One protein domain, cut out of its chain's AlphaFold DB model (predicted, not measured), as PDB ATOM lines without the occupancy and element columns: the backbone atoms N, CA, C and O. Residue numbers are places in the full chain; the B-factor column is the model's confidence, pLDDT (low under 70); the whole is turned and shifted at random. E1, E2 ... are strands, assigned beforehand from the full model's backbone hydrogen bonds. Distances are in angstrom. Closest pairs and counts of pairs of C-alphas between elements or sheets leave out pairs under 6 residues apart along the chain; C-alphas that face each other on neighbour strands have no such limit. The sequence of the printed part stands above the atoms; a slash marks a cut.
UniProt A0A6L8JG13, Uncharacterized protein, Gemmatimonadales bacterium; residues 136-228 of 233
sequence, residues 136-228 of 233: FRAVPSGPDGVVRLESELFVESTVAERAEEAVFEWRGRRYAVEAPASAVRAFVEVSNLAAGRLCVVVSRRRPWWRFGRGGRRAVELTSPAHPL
ATOM      1  N   PHE A 136      17.263  33.430  46.704       92.62
ATOM      2  CA  PHE A 136      17.564  33.864  45.338       92.62
ATOM      3  C   PHE A 136      18.226  35.252  45.279       92.62
ATOM      4  O   PHE A 136      18.855  35.593  44.287       92.62
ATOM      5  N   ARG A 137      18.111  36.073  46.331       92.94
ATOM      6  CA  ARG A 137      18.736  37.402  46.397       92.94
ATOM      7  C   ARG A 137      20.227  37.363  46.723       92.94
ATOM      8  O   ARG A 137      20.875  38.398  46.602       92.94
ATOM      9  N   ALA A 138      20.752  36.217  47.153       91.06
ATOM     10  CA  ALA A 138      22.190  36.022  47.302       91.06
ATOM     11  C   ALA A 138      22.906  36.002  45.941       91.06
ATOM     12  O   ALA A 138      24.087  36.326  45.869       91.06
ATOM     13  N   VAL A 139      22.175  35.708  44.861       91.56
ATOM     14  CA  VAL A 139      22.703  35.723  43.497       91.56
ATOM     15  C   VAL A 139      22.391  37.061  42.817       91.56
ATOM     16  O   VAL A 139      21.236  37.507  42.826       91.56
ATOM     17  N   PRO A 140      23.384  37.722  42.194       89.69
ATOM     18  CA  PRO A 140      23.149  38.942  41.433       89.69
ATOM     19  C   PRO A 140      22.140  38.734  40.297       89.69
ATOM     20  O   PRO A 140      22.239  37.796  39.506       89.69
ATOM     21  N   SER A 141      21.179  39.648  40.166       92.12
ATOM     22  CA  SER A 141      20.271  39.657  39.019       92.12
ATOM     23  C   SER A 141      20.989  40.119  37.753       92.12
ATOM     24  O   SER A 141      21.789  41.059  37.797       92.12
ATOM     25  N   GLY A 142      20.622  39.545  36.609       89.56
ATOM     26  CA  GLY A 142      21.049  40.038  35.305       89.56
ATOM     27  C   GLY A 142      20.544  41.461  35.005       89.56
ATOM     28  O   GLY A 142      19.694  41.997  35.720       89.56
ATOM     29  N   PRO A 143      21.016  42.088  33.909       88.81
ATOM     30  CA  PRO A 143      20.549  43.412  33.478       88.81
ATOM     31  C   PRO A 143      19.044  43.477  33.171       88.81
ATOM     32  O   PRO A 143      18.456  44.555  33.150       88.81
ATOM     33  N   ASP A 144      18.430  42.323  32.914       88.75
ATOM     34  CA  ASP A 144      16.996  42.117  32.710       88.75
ATOM     35  C   ASP A 144      16.207  41.980  34.029       88.75
ATOM     36  O   ASP A 144      14.993  41.790  33.993       88.75
ATOM     37  N   GLY A 145      16.876  42.077  35.183       90.75
ATOM     38  CA  GLY A 145      16.280  41.894  36.507       90.75
ATOM     39  C   GLY A 145      15.968  40.436  36.850       90.75
ATOM     40  O   GLY A 145      15.325  40.178  37.867       90.75
ATOM     41  N   VAL A 146      16.406  39.484  36.018       93.69
ATOM     42  CA  VAL A 146      16.192  38.049  36.218       93.69
ATOM     43  C   VAL A 146      17.362  37.484  37.010       93.69
ATOM     44  O   VAL A 146      18.517  37.624  36.606       93.69
ATOM     45  N   VAL A 147      17.075  36.815  38.121       94.75
ATOM     46  CA  VAL A 147      18.066  35.988  38.816       94.75
ATOM     47  C   VAL A 147      18.107  34.621  38.142       94.75
ATOM     48  O   VAL A 147      17.062  34.030  37.865       94.75
ATOM     49  N   ARG A 148      19.313  34.135  37.858       92.50
ATOM     50  CA  ARG A 148      19.565  32.854  37.195       92.50
ATOM     51  C   ARG A 148      20.294  31.966  38.183       92.50
ATOM     52  O   ARG A 148      21.346  32.365  38.670       92.50
ATOM     53  N   LEU A 149      19.700  30.829  38.501       91.06
ATOM     54  CA  LEU A 149      20.213  29.897  39.488       91.06
ATOM     55  C   LEU A 149      20.046  28.495  38.900       91.06
ATOM     56  O   LEU A 149      18.928  27.974  38.851       91.06
ATOM     57  N   GLU A 150      21.130  27.937  38.369       82.56
ATOM     58  CA  GLU A 150      21.094  26.771  37.481       82.56
ATOM     59  C   GLU A 150      20.062  26.937  36.340       82.56
ATOM     60  O   GLU A 150      20.032  27.940  35.616       82.56
ATOM     61  N   SER A 151      19.169  25.958  36.192       81.00
ATOM     62  CA  SER A 151      18.079  25.921  35.217       81.00
ATOM     63  C   SER A 151      16.800  26.648  35.672       81.00
ATOM     64  O   SER A 151      15.811  26.690  34.926       81.00
ATOM     65  N   GLU A 152      16.805  27.241  36.869       90.88
ATOM     66  CA  GLU A 152      15.678  27.963  37.462       90.88
ATOM     67  C   GLU A 152      15.885  29.482  37.326       90.88
ATOM     68  O   GLU A 152      16.965  30.037  37.552       90.88
ATOM     69  N   LEU A 153      14.824  30.185  36.933       94.88
ATOM     70  CA  LEU A 153      14.847  31.625  36.681       94.88
ATOM     71  C   LEU A 153      13.894  32.316  37.644       94.88
ATOM     72  O   LEU A 153      12.713  31.983  37.673       94.88
ATOM     73  N   PHE A 154      14.364  33.317  38.382       95.81
ATOM     74  CA  PHE A 154      13.544  34.040  39.351       95.81
ATOM     75  C   PHE A 154      13.332  35.488  38.925       95.81
ATOM     76  O   PHE A 154      14.277  36.211  38.605       95.81
ATOM     77  N   VAL A 155      12.076  35.932  38.968       95.62
ATOM     78  CA  VAL A 155      11.699  37.337  38.771       95.62
ATOM     79  C   VAL A 155      10.907  37.806  39.976       95.62
ATOM     80  O   VAL A 155       9.844  37.268  40.284       95.62
ATOM     81  N   GLU A 156      11.402  38.826  40.668       94.50
ATOM     82  CA  GLU A 156      10.692  39.369  41.820       94.50
ATOM     83  C   GLU A 156       9.608  40.370  41.394       94.50
ATOM     84  O   GLU A 156       9.860  41.331  40.666       94.50
ATOM     85  N   SER A 157       8.394  40.188  41.917       94.38
ATOM     86  CA  SER A 157       7.288  41.133  41.777       94.38
ATOM     87  C   SER A 157       6.774  41.553  43.148       94.38
ATOM     88  O   SER A 157       6.230  40.756  43.917       94.38
ATOM     89  N   THR A 158       6.884  42.846  43.448       92.81
ATOM     90  CA  THR A 158       6.342  43.409  44.686       92.81
ATOM     91  C   THR A 158       4.915  43.905  44.487       92.81
ATOM     92  O   THR A 158       4.671  44.794  43.673       92.81
ATOM     93  N   VAL A 159       3.980  43.399  45.291       91.62
ATOM     94  CA  VAL A 159       2.552  43.716  45.165       91.62
ATOM     95  C   VAL A 159       1.979  44.380  46.421       91.62
ATOM     96  O   VAL A 159       2.524  44.283  47.528       91.62
ATOM     97  N   ALA A 160       0.856  45.081  46.249       87.94
ATOM     98  CA  ALA A 160       0.101  45.664  47.355       87.94
ATOM     99  C   ALA A 160      -0.556  44.578  48.231       87.94
ATOM    100  O   ALA A 160      -0.765  43.445  47.798       87.94
ATOM    101  N   GLU A 161      -0.941  44.930  49.463       81.06
ATOM    102  CA  GLU A 161      -1.503  43.980  50.444       81.06
ATOM    103  C   GLU A 161      -2.729  43.213  49.914       81.06
ATOM    104  O   GLU A 161      -2.898  42.047  50.248       81.06
ATOM    105  N   ARG A 162      -3.545  43.842  49.055       83.38
ATOM    106  CA  ARG A 162      -4.788  43.276  48.495       83.38
ATOM    107  C   ARG A 162      -4.720  42.950  47.002       83.38
ATOM    108  O   ARG A 162      -5.755  42.730  46.392       83.38
ATOM    109  N   ALA A 163      -3.536  42.991  46.394       88.81
ATOM    110  CA  ALA A 163      -3.407  42.668  44.977       88.81
ATOM    111  C   ALA A 163      -3.640  41.168  44.751       88.81
ATOM    112  O   ALA A 163      -3.005  40.348  45.418       88.81
ATOM    113  N   GLU A 164      -4.528  40.826  43.825       90.94
ATOM    114  CA  GLU A 164      -4.817  39.438  43.427       90.94
ATOM    115  C   GLU A 164      -3.909  38.963  42.288       90.94
ATOM    116  O   GLU A 164      -3.797  37.768  42.040       90.94
ATOM    117  N   GLU A 165      -3.188  39.891  41.657       93.69
ATOM    118  CA  GLU A 165      -2.237  39.613  40.586       93.69
ATOM    119  C   GLU A 165      -0.879  40.255  40.874       93.69
ATOM    120  O   GLU A 165      -0.776  41.332  41.480       93.69
ATOM    121  N   ALA A 166       0.172  39.587  40.413       95.06
ATOM    122  CA  ALA A 166       1.539  40.074  40.408       95.06
ATOM    123  C   ALA A 166       1.972  40.341  38.970       95.06
ATOM    124  O   ALA A 166       1.787  39.500  38.094       95.06
ATOM    125  N   VAL A 167       2.546  41.520  38.734       95.50
ATOM    126  CA  VAL A 167       2.973  41.947  37.402       95.50
ATOM    127  C   VAL A 167       4.485  41.912  37.324       95.50
ATOM    128  O   VAL A 167       5.159  42.519  38.151       95.50
ATOM    129  N   PHE A 168       5.003  41.268  36.288       94.81
ATOM    130  CA  PHE A 168       6.434  41.132  36.057       94.81
ATOM    131  C   PHE A 168       6.783  41.405  34.593       94.81
ATOM    132  O   PHE A 168       5.921  41.391  33.707       94.81
ATOM    133  N   GLU A 169       8.056  41.700  34.352       93.50
ATOM    134  CA  GLU A 169       8.608  41.879  33.014       93.50
ATOM    135  C   GLU A 169       9.398  40.639  32.612       93.50
ATOM    136  O   GLU A 169      10.162  40.081  33.394       93.50
ATOM    137  N   TRP A 170       9.189  40.194  31.378       92.81
ATOM    138  CA  TRP A 170       9.860  39.039  30.811       92.81
ATOM    139  C   TRP A 170      10.153  39.281  29.336       92.81
ATOM    140  O   TRP A 170       9.236  39.505  28.541       92.81
ATOM    141  N   ARG A 171      11.440  39.260  28.960       90.31
ATOM    142  CA  ARG A 171      11.912  39.484  27.577       90.31
ATOM    143  C   ARG A 171      11.283  40.727  26.919       90.31
ATOM    144  O   ARG A 171      10.810  40.678  25.783       90.31
ATOM    145  N   GLY A 172      11.241  41.836  27.661       89.38
ATOM    146  CA  GLY A 172      10.709  43.121  27.190       89.38
ATOM    147  C   GLY A 172       9.181  43.192  27.073       89.38
ATOM    148  O   GLY A 172       8.657  44.138  26.488       89.38
ATOM    149  N   ARG A 173       8.446  42.208  27.602       91.62
ATOM    150  CA  ARG A 173       6.977  42.195  27.655       91.62
ATOM    151  C   ARG A 173       6.495  42.101  29.095       91.62
ATOM    152  O   ARG A 173       7.180  41.546  29.948       91.62
ATOM    153  N   ARG A 174       5.306  42.638  29.364       94.62
ATOM    154  CA  ARG A 174       4.681  42.599  30.691       94.62
ATOM    155  C   ARG A 174       3.683  41.459  30.773       94.62
ATOM    156  O   ARG A 174       2.897  41.254  29.847       94.62
ATOM    157  N   TYR A 175       3.690  40.779  31.905       95.88
ATOM    158  CA  TYR A 175       2.810  39.660  32.189       95.88
ATOM    159  C   TYR A 175       2.223  39.785  33.595       95.88
ATOM    160  O   TYR A 175       2.816  40.428  34.461       95.88
ATOM    161  N   ALA A 176       1.068  39.168  33.812       96.75
ATOM    162  CA  ALA A 176       0.448  38.994  35.118       96.75
ATOM    163  C   ALA A 176       0.362  37.505  35.471       96.75
ATOM    164  O   ALA A 176       0.091  36.685  34.596       96.75
ATOM    165  N   VAL A 177       0.571  37.177  36.743       96.19
ATOM    166  CA  VAL A 177       0.297  35.860  37.340       96.19
ATOM    167  C   VAL A 177      -0.557  36.027  38.588       96.19
ATOM    168  O   VAL A 177      -0.598  37.111  39.181       96.19
ATOM    169  N   GLU A 178      -1.209  34.949  39.011       94.19
ATOM    170  CA  GLU A 178      -1.964  34.923  40.259       94.19
ATOM    171  C   GLU A 178      -1.064  35.230  41.469       94.19
ATOM    172  O   GLU A 178       0.028  34.679  41.622       94.19
ATOM    173  N   ALA A 179      -1.535  36.109  42.355       91.12
ATOM    174  CA  ALA A 179      -0.876  36.444  43.608       91.12
ATOM    175  C   ALA A 179      -1.727  35.956  44.793       91.12
ATOM    176  O   ALA A 179      -2.727  36.598  45.135       91.12
ATOM    177  N   PRO A 180      -1.322  34.894  45.515       86.19
ATOM    178  CA  PRO A 180      -2.111  34.363  46.625       86.19
ATOM    179  C   PRO A 180      -2.261  35.403  47.744       86.19
ATOM    180  O   PRO A 180      -1.276  35.935  48.270       86.19
ATOM    181  N   ALA A 181      -3.504  35.734  48.108       79.19
ATOM    182  CA  ALA A 181      -3.826  36.823  49.043       79.19
ATOM    183  C   ALA A 181      -3.287  36.600  50.469       79.19
ATOM    184  O   ALA A 181      -2.993  37.549  51.197       79.19
ATOM    185  N   SER A 182      -3.144  35.339  50.881       74.50
ATOM    186  CA  SER A 182      -2.734  34.951  52.234       74.50
ATOM    187  C   SER A 182      -1.220  34.993  52.463       74.50
ATOM    188  O   SER A 182      -0.784  35.120  53.611       74.50
ATOM    189  N   ALA A 183      -0.415  34.923  51.400       78.50
ATOM    190  CA  ALA A 183       1.027  34.743  51.499       78.50
ATOM    191  C   ALA A 183       1.777  36.083  51.538       78.50
ATOM    192  O   ALA A 183       1.525  36.977  50.732       78.50
ATOM    193  N   VAL A 184       2.728  36.229  52.470       84.81
ATOM    194  CA  VAL A 184       3.688  37.354  52.449       84.81
ATOM    195  C   VAL A 184       4.684  37.178  51.308       84.81
ATOM    196  O   VAL A 184       5.044  38.161  50.661       84.81
ATOM    197  N   ARG A 185       5.085  35.927  51.067       90.12
ATOM    198  CA  ARG A 185       5.898  35.526  49.932       90.12
ATOM    199  C   ARG A 185       5.311  34.294  49.263       90.12
ATOM    200  O   ARG A 185       4.920  33.358  49.961       90.12
ATOM    201  N   ALA A 186       5.263  34.307  47.939       93.12
ATOM    202  CA  ALA A 186       4.894  33.149  47.143       93.12
ATOM    203  C   ALA A 186       5.858  32.953  45.974       93.12
ATOM    204  O   ALA A 186       6.336  33.932  45.406       93.12
ATOM    205  N   PHE A 187       6.114  31.698  45.634       95.12
ATOM    206  CA  PHE A 187       6.867  31.266  44.467       95.12
ATOM    207  C   PHE A 187       5.852  30.733  43.457       95.12
ATOM    208  O   PHE A 187       5.168  29.744  43.724       95.12
ATOM    209  N   VAL A 188       5.695  31.443  42.341       95.06
ATOM    210  CA  VAL A 188       4.716  31.118  41.301       95.06
ATOM    211  C   VAL A 188       5.450  30.594  40.077       95.06
ATOM    212  O   VAL A 188       6.045  31.374  39.337       95.06
ATOM    213  N   GLU A 189       5.420  29.283  39.854       94.81
ATOM    214  CA  GLU A 189       5.964  28.678  38.636       94.81
ATOM    215  C   GLU A 189       5.070  29.012  37.434       94.81
ATOM    216  O   GLU A 189       3.854  28.790  37.459       94.81
ATOM    217  N   VAL A 190       5.673  29.552  36.377       95.69
ATOM    218  CA  VAL A 190       4.976  29.999  35.172       95.69
ATOM    219  C   VAL A 190       4.921  28.877  34.140       95.69
ATOM    220  O   VAL A 190       5.913  28.563  33.491       95.69
ATOM    221  N   SER A 191       3.734  28.312  33.926       93.12
ATOM    222  CA  SER A 191       3.569  27.081  33.134       93.12
ATOM    223  C   SER A 191       3.532  27.258  31.611       93.12
ATOM    224  O   SER A 191       3.607  26.276  30.875       93.12
ATOM    225  N   ASN A 192       3.366  28.484  31.110       92.75
ATOM    226  CA  ASN A 192       3.056  28.749  29.697       92.75
ATOM    227  C   ASN A 192       4.060  29.673  28.985       92.75
ATOM    228  O   ASN A 192       3.777  30.134  27.876       92.75
ATOM    229  N   LEU A 193       5.219  29.952  29.590       90.25
ATOM    230  CA  LEU A 193       6.299  30.721  28.965       90.25
ATOM    231  C   LEU A 193       7.517  29.826  28.717       90.25
ATOM    232  O   LEU A 193       7.995  29.140  29.609       90.25
ATOM    233  N   ALA A 194       8.041  29.853  27.490       69.75
ATOM    234  CA  ALA A 194       9.204  29.058  27.107       69.75
ATOM    235  C   ALA A 194      10.507  29.683  27.637       69.75
ATOM    236  O   ALA A 194      11.043  30.604  26.999       69.75
ATOM    237  N   ALA A 195      10.999  29.211  28.792       64.44
ATOM    238  CA  ALA A 195      12.280  29.629  29.375       64.44
ATOM    239  C   ALA A 195      12.721  28.802  30.606       64.44
ATOM    240  O   ALA A 195      12.853  29.365  31.689       64.44
ATOM    241  N   GLY A 196      12.959  27.494  30.469       70.38
ATOM    242  CA  GLY A 196      13.263  26.668  31.648       70.38
ATOM    243  C   GLY A 196      12.143  26.758  32.694       70.38
ATOM    244  O   GLY A 196      10.990  27.024  32.337       70.38
ATOM    245  N   ARG A 197      12.470  26.568  33.975       86.88
ATOM    246  CA  ARG A 197      11.517  26.788  35.071       86.88
ATOM    247  C   ARG A 197      11.569  28.246  35.518       86.88
ATOM    248  O   ARG A 197      12.439  28.664  36.275       86.88
ATOM    249  N   LEU A 198      10.643  29.046  34.992       94.38
ATOM    250  CA  LEU A 198      10.477  30.445  35.376       94.38
ATOM    251  C   LEU A 198       9.583  30.550  36.613       94.38
ATOM    252  O   LEU A 198       8.411  30.179  36.572       94.38
ATOM    253  N   CYS A 199      10.109  31.131  37.683       95.62
ATOM    254  CA  CYS A 199       9.414  31.386  38.931       95.62
ATOM    255  C   CYS A 199       9.269  32.893  39.188       95.62
ATOM    256  O   CYS A 199      10.245  33.645  39.241       95.62
ATOM    257  N   VAL A 200       8.038  33.356  39.396       96.19
ATOM    258  CA  VAL A 200       7.767  34.717  39.865       96.19
ATOM    259  C   VAL A 200       7.693  34.706  41.387       96.19
ATOM    260  O   VAL A 200       6.796  34.099  41.975       96.19
ATOM    261  N   VAL A 201       8.616  35.414  42.034       95.81
ATOM    262  CA  VAL A 201       8.614  35.587  43.488       95.81
ATOM    263  C   VAL A 201       7.733  36.779  43.840       95.81
ATOM    264  O   VAL A 201       8.106  37.941  43.669       95.81
ATOM    265  N   VAL A 202       6.535  36.498  44.340       94.75
ATOM    266  CA  VAL A 202       5.570  37.515  44.754       94.75
ATOM    267  C   VAL A 202       5.859  37.933  46.190       94.75
ATOM    268  O   VAL A 202       5.632  37.162  47.122       94.75
ATOM    269  N   SER A 203       6.301  39.174  46.380       91.75
ATOM    270  CA  SER A 203       6.567  39.772  47.693       91.75
ATOM    271  C   SER A 203       5.484  40.799  48.047       91.75
ATOM    272  O   SER A 203       5.266  41.772  47.322       91.75
ATOM    273  N   ARG A 204       4.793  40.639  49.184       87.19
ATOM    274  CA  ARG A 204       3.793  41.617  49.658       87.19
ATOM    275  C   ARG A 204       4.405  42.630  50.614       87.19
ATOM    276  O   ARG A 204       4.967  42.266  51.648       87.19
ATOM    277  N   ARG A 205       4.199  43.923  50.344       75.00
ATOM    278  CA  ARG A 205       4.553  44.985  51.302       75.00
ATOM    279  C   ARG A 205       3.617  44.911  52.508       75.00
ATOM    280  O   ARG A 205       2.419  45.145  52.366       75.00
ATOM    281  N   ARG A 206       4.151  44.614  53.697       67.44
ATOM    282  CA  ARG A 206       3.418  44.748  54.966       67.44
ATOM    283  C   ARG A 206       3.996  45.880  55.814       67.44
ATOM    284  O   ARG A 206       5.214  46.044  55.846       67.44
ATOM    285  N   PRO A 207       3.152  46.641  56.530       60.38
ATOM    286  CA  PRO A 207       3.637  47.621  57.487       60.38
ATOM    287  C   PRO A 207       4.422  46.958  58.621       60.38
ATOM    288  O   PRO A 207       4.020  45.914  59.141       60.38
ATOM    289  N   TRP A 208       5.505  47.606  59.045       54.91
ATOM    290  CA  TRP A 208       6.450  47.101  60.045       54.91
ATOM    291  C   TRP A 208       5.836  46.838  61.437       54.91
ATOM    292  O   TRP A 208       6.415  46.110  62.230       54.91
ATOM    293  N   TRP A 209       4.647  47.367  61.748       61.06
ATOM    294  CA  TRP A 209       3.960  47.158  63.035       61.06
ATOM    295  C   TRP A 209       3.110  45.873  63.113       61.06
ATOM    296  O   TRP A 209       2.514  45.594  64.150       61.06
ATOM    297  N   ARG A 210       3.015  45.080  62.032       58.91
ATOM    298  CA  ARG A 210       2.183  43.858  61.951       58.91
ATOM    299  C   ARG A 210       2.969  42.536  62.045       58.91
ATOM    300  O   ARG A 210       2.432  41.491  61.675       58.91
ATOM    301  N   PHE A 211       4.212  42.538  62.534       52.00
ATOM    302  CA  PHE A 211       4.992  41.303  62.715       52.00
ATOM    303  C   PHE A 211       4.433  40.434  63.858       52.00
ATOM    304  O   PHE A 211       4.780  40.607  65.023       52.00
ATOM    305  N   GLY A 212       3.573  39.471  63.523       46.50
ATOM    306  CA  GLY A 212       3.273  38.323  64.380       46.50
ATOM    307  C   GLY A 212       4.326  37.222  64.208       46.50
ATOM    308  O   GLY A 212       4.819  37.012  63.102       46.50
ATOM    309  N   ARG A 213       4.642  36.494  65.288       42.50
ATOM    310  CA  ARG A 213       5.573  35.342  65.333       42.50
ATOM    311  C   ARG A 213       5.018  34.072  64.651       42.50
ATOM    312  O   ARG A 213       5.219  32.966  65.142       42.50
ATOM    313  N   GLY A 214       4.265  34.218  63.563       43.91
ATOM    314  CA  GLY A 214       3.817  33.099  62.735       43.91
ATOM    315  C   GLY A 214       4.848  32.858  61.642       43.91
ATOM    316  O   GLY A 214       5.176  33.797  60.917       43.91
ATOM    317  N   GLY A 215       5.383  31.638  61.557       46.66
ATOM    318  CA  GLY A 215       6.407  31.261  60.583       46.66
ATOM    319  C   GLY A 215       6.058  31.748  59.177       46.66
ATOM    320  O   GLY A 215       4.953  31.519  58.683       46.66
ATOM    321  N   ARG A 216       7.006  32.456  58.557       56.03
ATOM    322  CA  ARG A 216       6.939  32.966  57.184       56.03
ATOM    323  C   ARG A 216       7.050  31.802  56.196       56.03
ATOM    324  O   ARG A 216       8.027  31.712  55.465       56.03
ATOM    325  N   ARG A 217       6.094  30.875  56.199       69.25
ATOM    326  CA  ARG A 217       6.098  29.808  55.200       69.25
ATOM    327  C   ARG A 217       5.740  30.435  53.859       69.25
ATOM    328  O   ARG A 217       4.654  31.002  53.718       69.25
ATOM    329  N   ALA A 218       6.679  30.400  52.923       83.56
ATOM    330  CA  ALA A 218       6.391  30.766  51.550       83.56
ATOM    331  C   ALA A 218       5.378  29.771  50.966       83.56
ATOM    332  O   ALA A 218       5.336  28.606  51.365       83.56
ATOM    333  N   VAL A 219       4.521  30.257  50.074       89.56
ATOM    334  CA  VAL A 219       3.553  29.421  49.355       89.56
ATOM    335  C   VAL A 219       4.102  29.121  47.970       89.56
ATOM    336  O   VAL A 219       4.604  30.029  47.316       89.56
ATOM    337  N   GLU A 220       3.976  27.880  47.518       91.62
ATOM    338  CA  GLU A 220       4.337  27.470  46.159       91.62
ATOM    339  C   GLU A 220       3.071  27.138  45.372       91.62
ATOM    340  O   GLU A 220       2.155  26.500  45.898       91.62
ATOM    341  N   LEU A 221       2.996  27.618  44.134       92.31
ATOM    342  CA  LEU A 221       1.906  27.324  43.210       92.31
ATOM    343  C   LEU A 221       2.382  27.423  41.763       92.31
ATOM    344  O   LEU A 221       3.358  28.103  41.460       92.31
ATOM    345  N   THR A 222       1.633  26.800  40.863       93.94
ATOM    346  CA  THR A 222       1.829  26.921  39.419       93.94
ATOM    347  C   THR A 222       0.690  27.749  38.833       93.94
ATOM    348  O   THR A 222      -0.477  27.491  39.127       93.94
ATOM    349  N   SER A 223       1.005  28.738  37.998       93.62
ATOM    350  CA  SER A 223       0.013  29.629  37.381       93.62
ATOM    351  C   SER A 223       0.430  30.001  35.953       93.62
ATOM    352  O   SER A 223       1.609  30.263  35.714       93.62
ATOM    353  N   PRO A 224      -0.489  30.031  34.969       95.12
ATOM    354  CA  PRO A 224      -0.174  30.592  33.663       95.12
ATOM    355  C   PRO A 224       0.013  32.113  33.768       95.12
ATOM    356  O   PRO A 224      -0.694  32.800  34.500       95.12
ATOM    357  N   ALA A 225       0.931  32.656  32.977       95.50
ATOM    358  CA  ALA A 225       1.104  34.089  32.819       95.50
ATOM    359  C   ALA A 225       0.205  34.642  31.702       95.50
ATOM    360  O   ALA A 225       0.140  34.090  30.596       95.50
ATOM    361  N   HIS A 226      -0.437  35.780  31.956       95.44
ATOM    362  CA  HIS A 226      -1.276  36.491  30.991       95.44
ATOM    363  C   HIS A 226      -0.563  37.749  30.477       95.44
ATOM    364  O   HIS A 226      -0.086  38.542  31.289       95.44
ATOM    365  N   PRO A 227      -0.457  37.962  29.153       94.69
ATOM    366  CA  PRO A 227       0.194  39.150  28.614       94.69
ATOM    367  C   PRO A 227      -0.621  40.406  28.933       94.69
ATOM    368  O   PRO A 227      -1.839  40.432  28.755       94.69
ATOM    369  N   LEU A 228       0.064  41.463  29.358       92.06
ATOM    370  CA  LEU A 228      -0.526  42.779  29.582       92.06
ATOM    371  C   LEU A 228      -0.229  43.710  28.399       92.06
ATOM    372  O   LEU A 228       0.821  43.574  27.761       92.06
TER     373      LEU A 228
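What this domain is: This is residues 136 to 228 of the 233 residues of an uncharacterized protein of Gemmatimonadales bacterium (UniProt A0A6L8JG13). Two sheets make a small sandwich with crossed strands: the hairpin E3 and E4 covers part of one face of a strongly twisted five-strand sheet. The loop residues 208 to 215 stick out from this body. The printed part has 93 residues with no named helix and seven strands, E1 to E7 in chain order, holding 42 residues, under half. The larger sheet, E1 E2 E6 E5 E7, is mixed and the smaller antiparallel, class all strand. The whole is compact, with a radius of gyration of the C-alphas of 13.3 A and spans of 38 by 28 by 21 A.

Where its parts are: Find C-alpha 147 at (18.066, 35.988, 38.816), where E1 begins, residues 147 to 149. E2, residues 152 to 159, covers 21.9 A. Next come E3, residues 165 to 170, E4, residues 173 to 178, and E5, residues 185 to 190. E6, residues 197 to 204, covers 22.2 A. E7, residues 219 to 223, ends at C-alpha 223, (0.013, 29.629, 37.381).

How they stand to each other: Look first at the hairpin E1 and E2, of which E1 is an edge strand of the larger sheet: N 147 and O 154 are within hydrogen-bond range, 2.9 A apart. E2 and E6 are parallel, N 153 to O 197 2.9 A. The hairpin E5 and E6 has N 188 and O 200 at 2.9 A. E5 and E7 are parallel, N 187 to O 219 2.8 A. In the hairpin E3 and E4, N 166 and O 177 are 2.9 A apart. The two sheets are face to face, strands at 58 degrees; the closest C-alphas of E2 and E3, Ser 157 and Phe 168, are 5.8 A apart. E1 and E3 are apart.

The domain as a whole: The farthest C-alphas, Ala 194 and Trp 209, are 40.6 A apart. The printed part has no cut. The link E6 to E7 is long. Confidence is under 70 at residues 194 to 195 and 206 to 217.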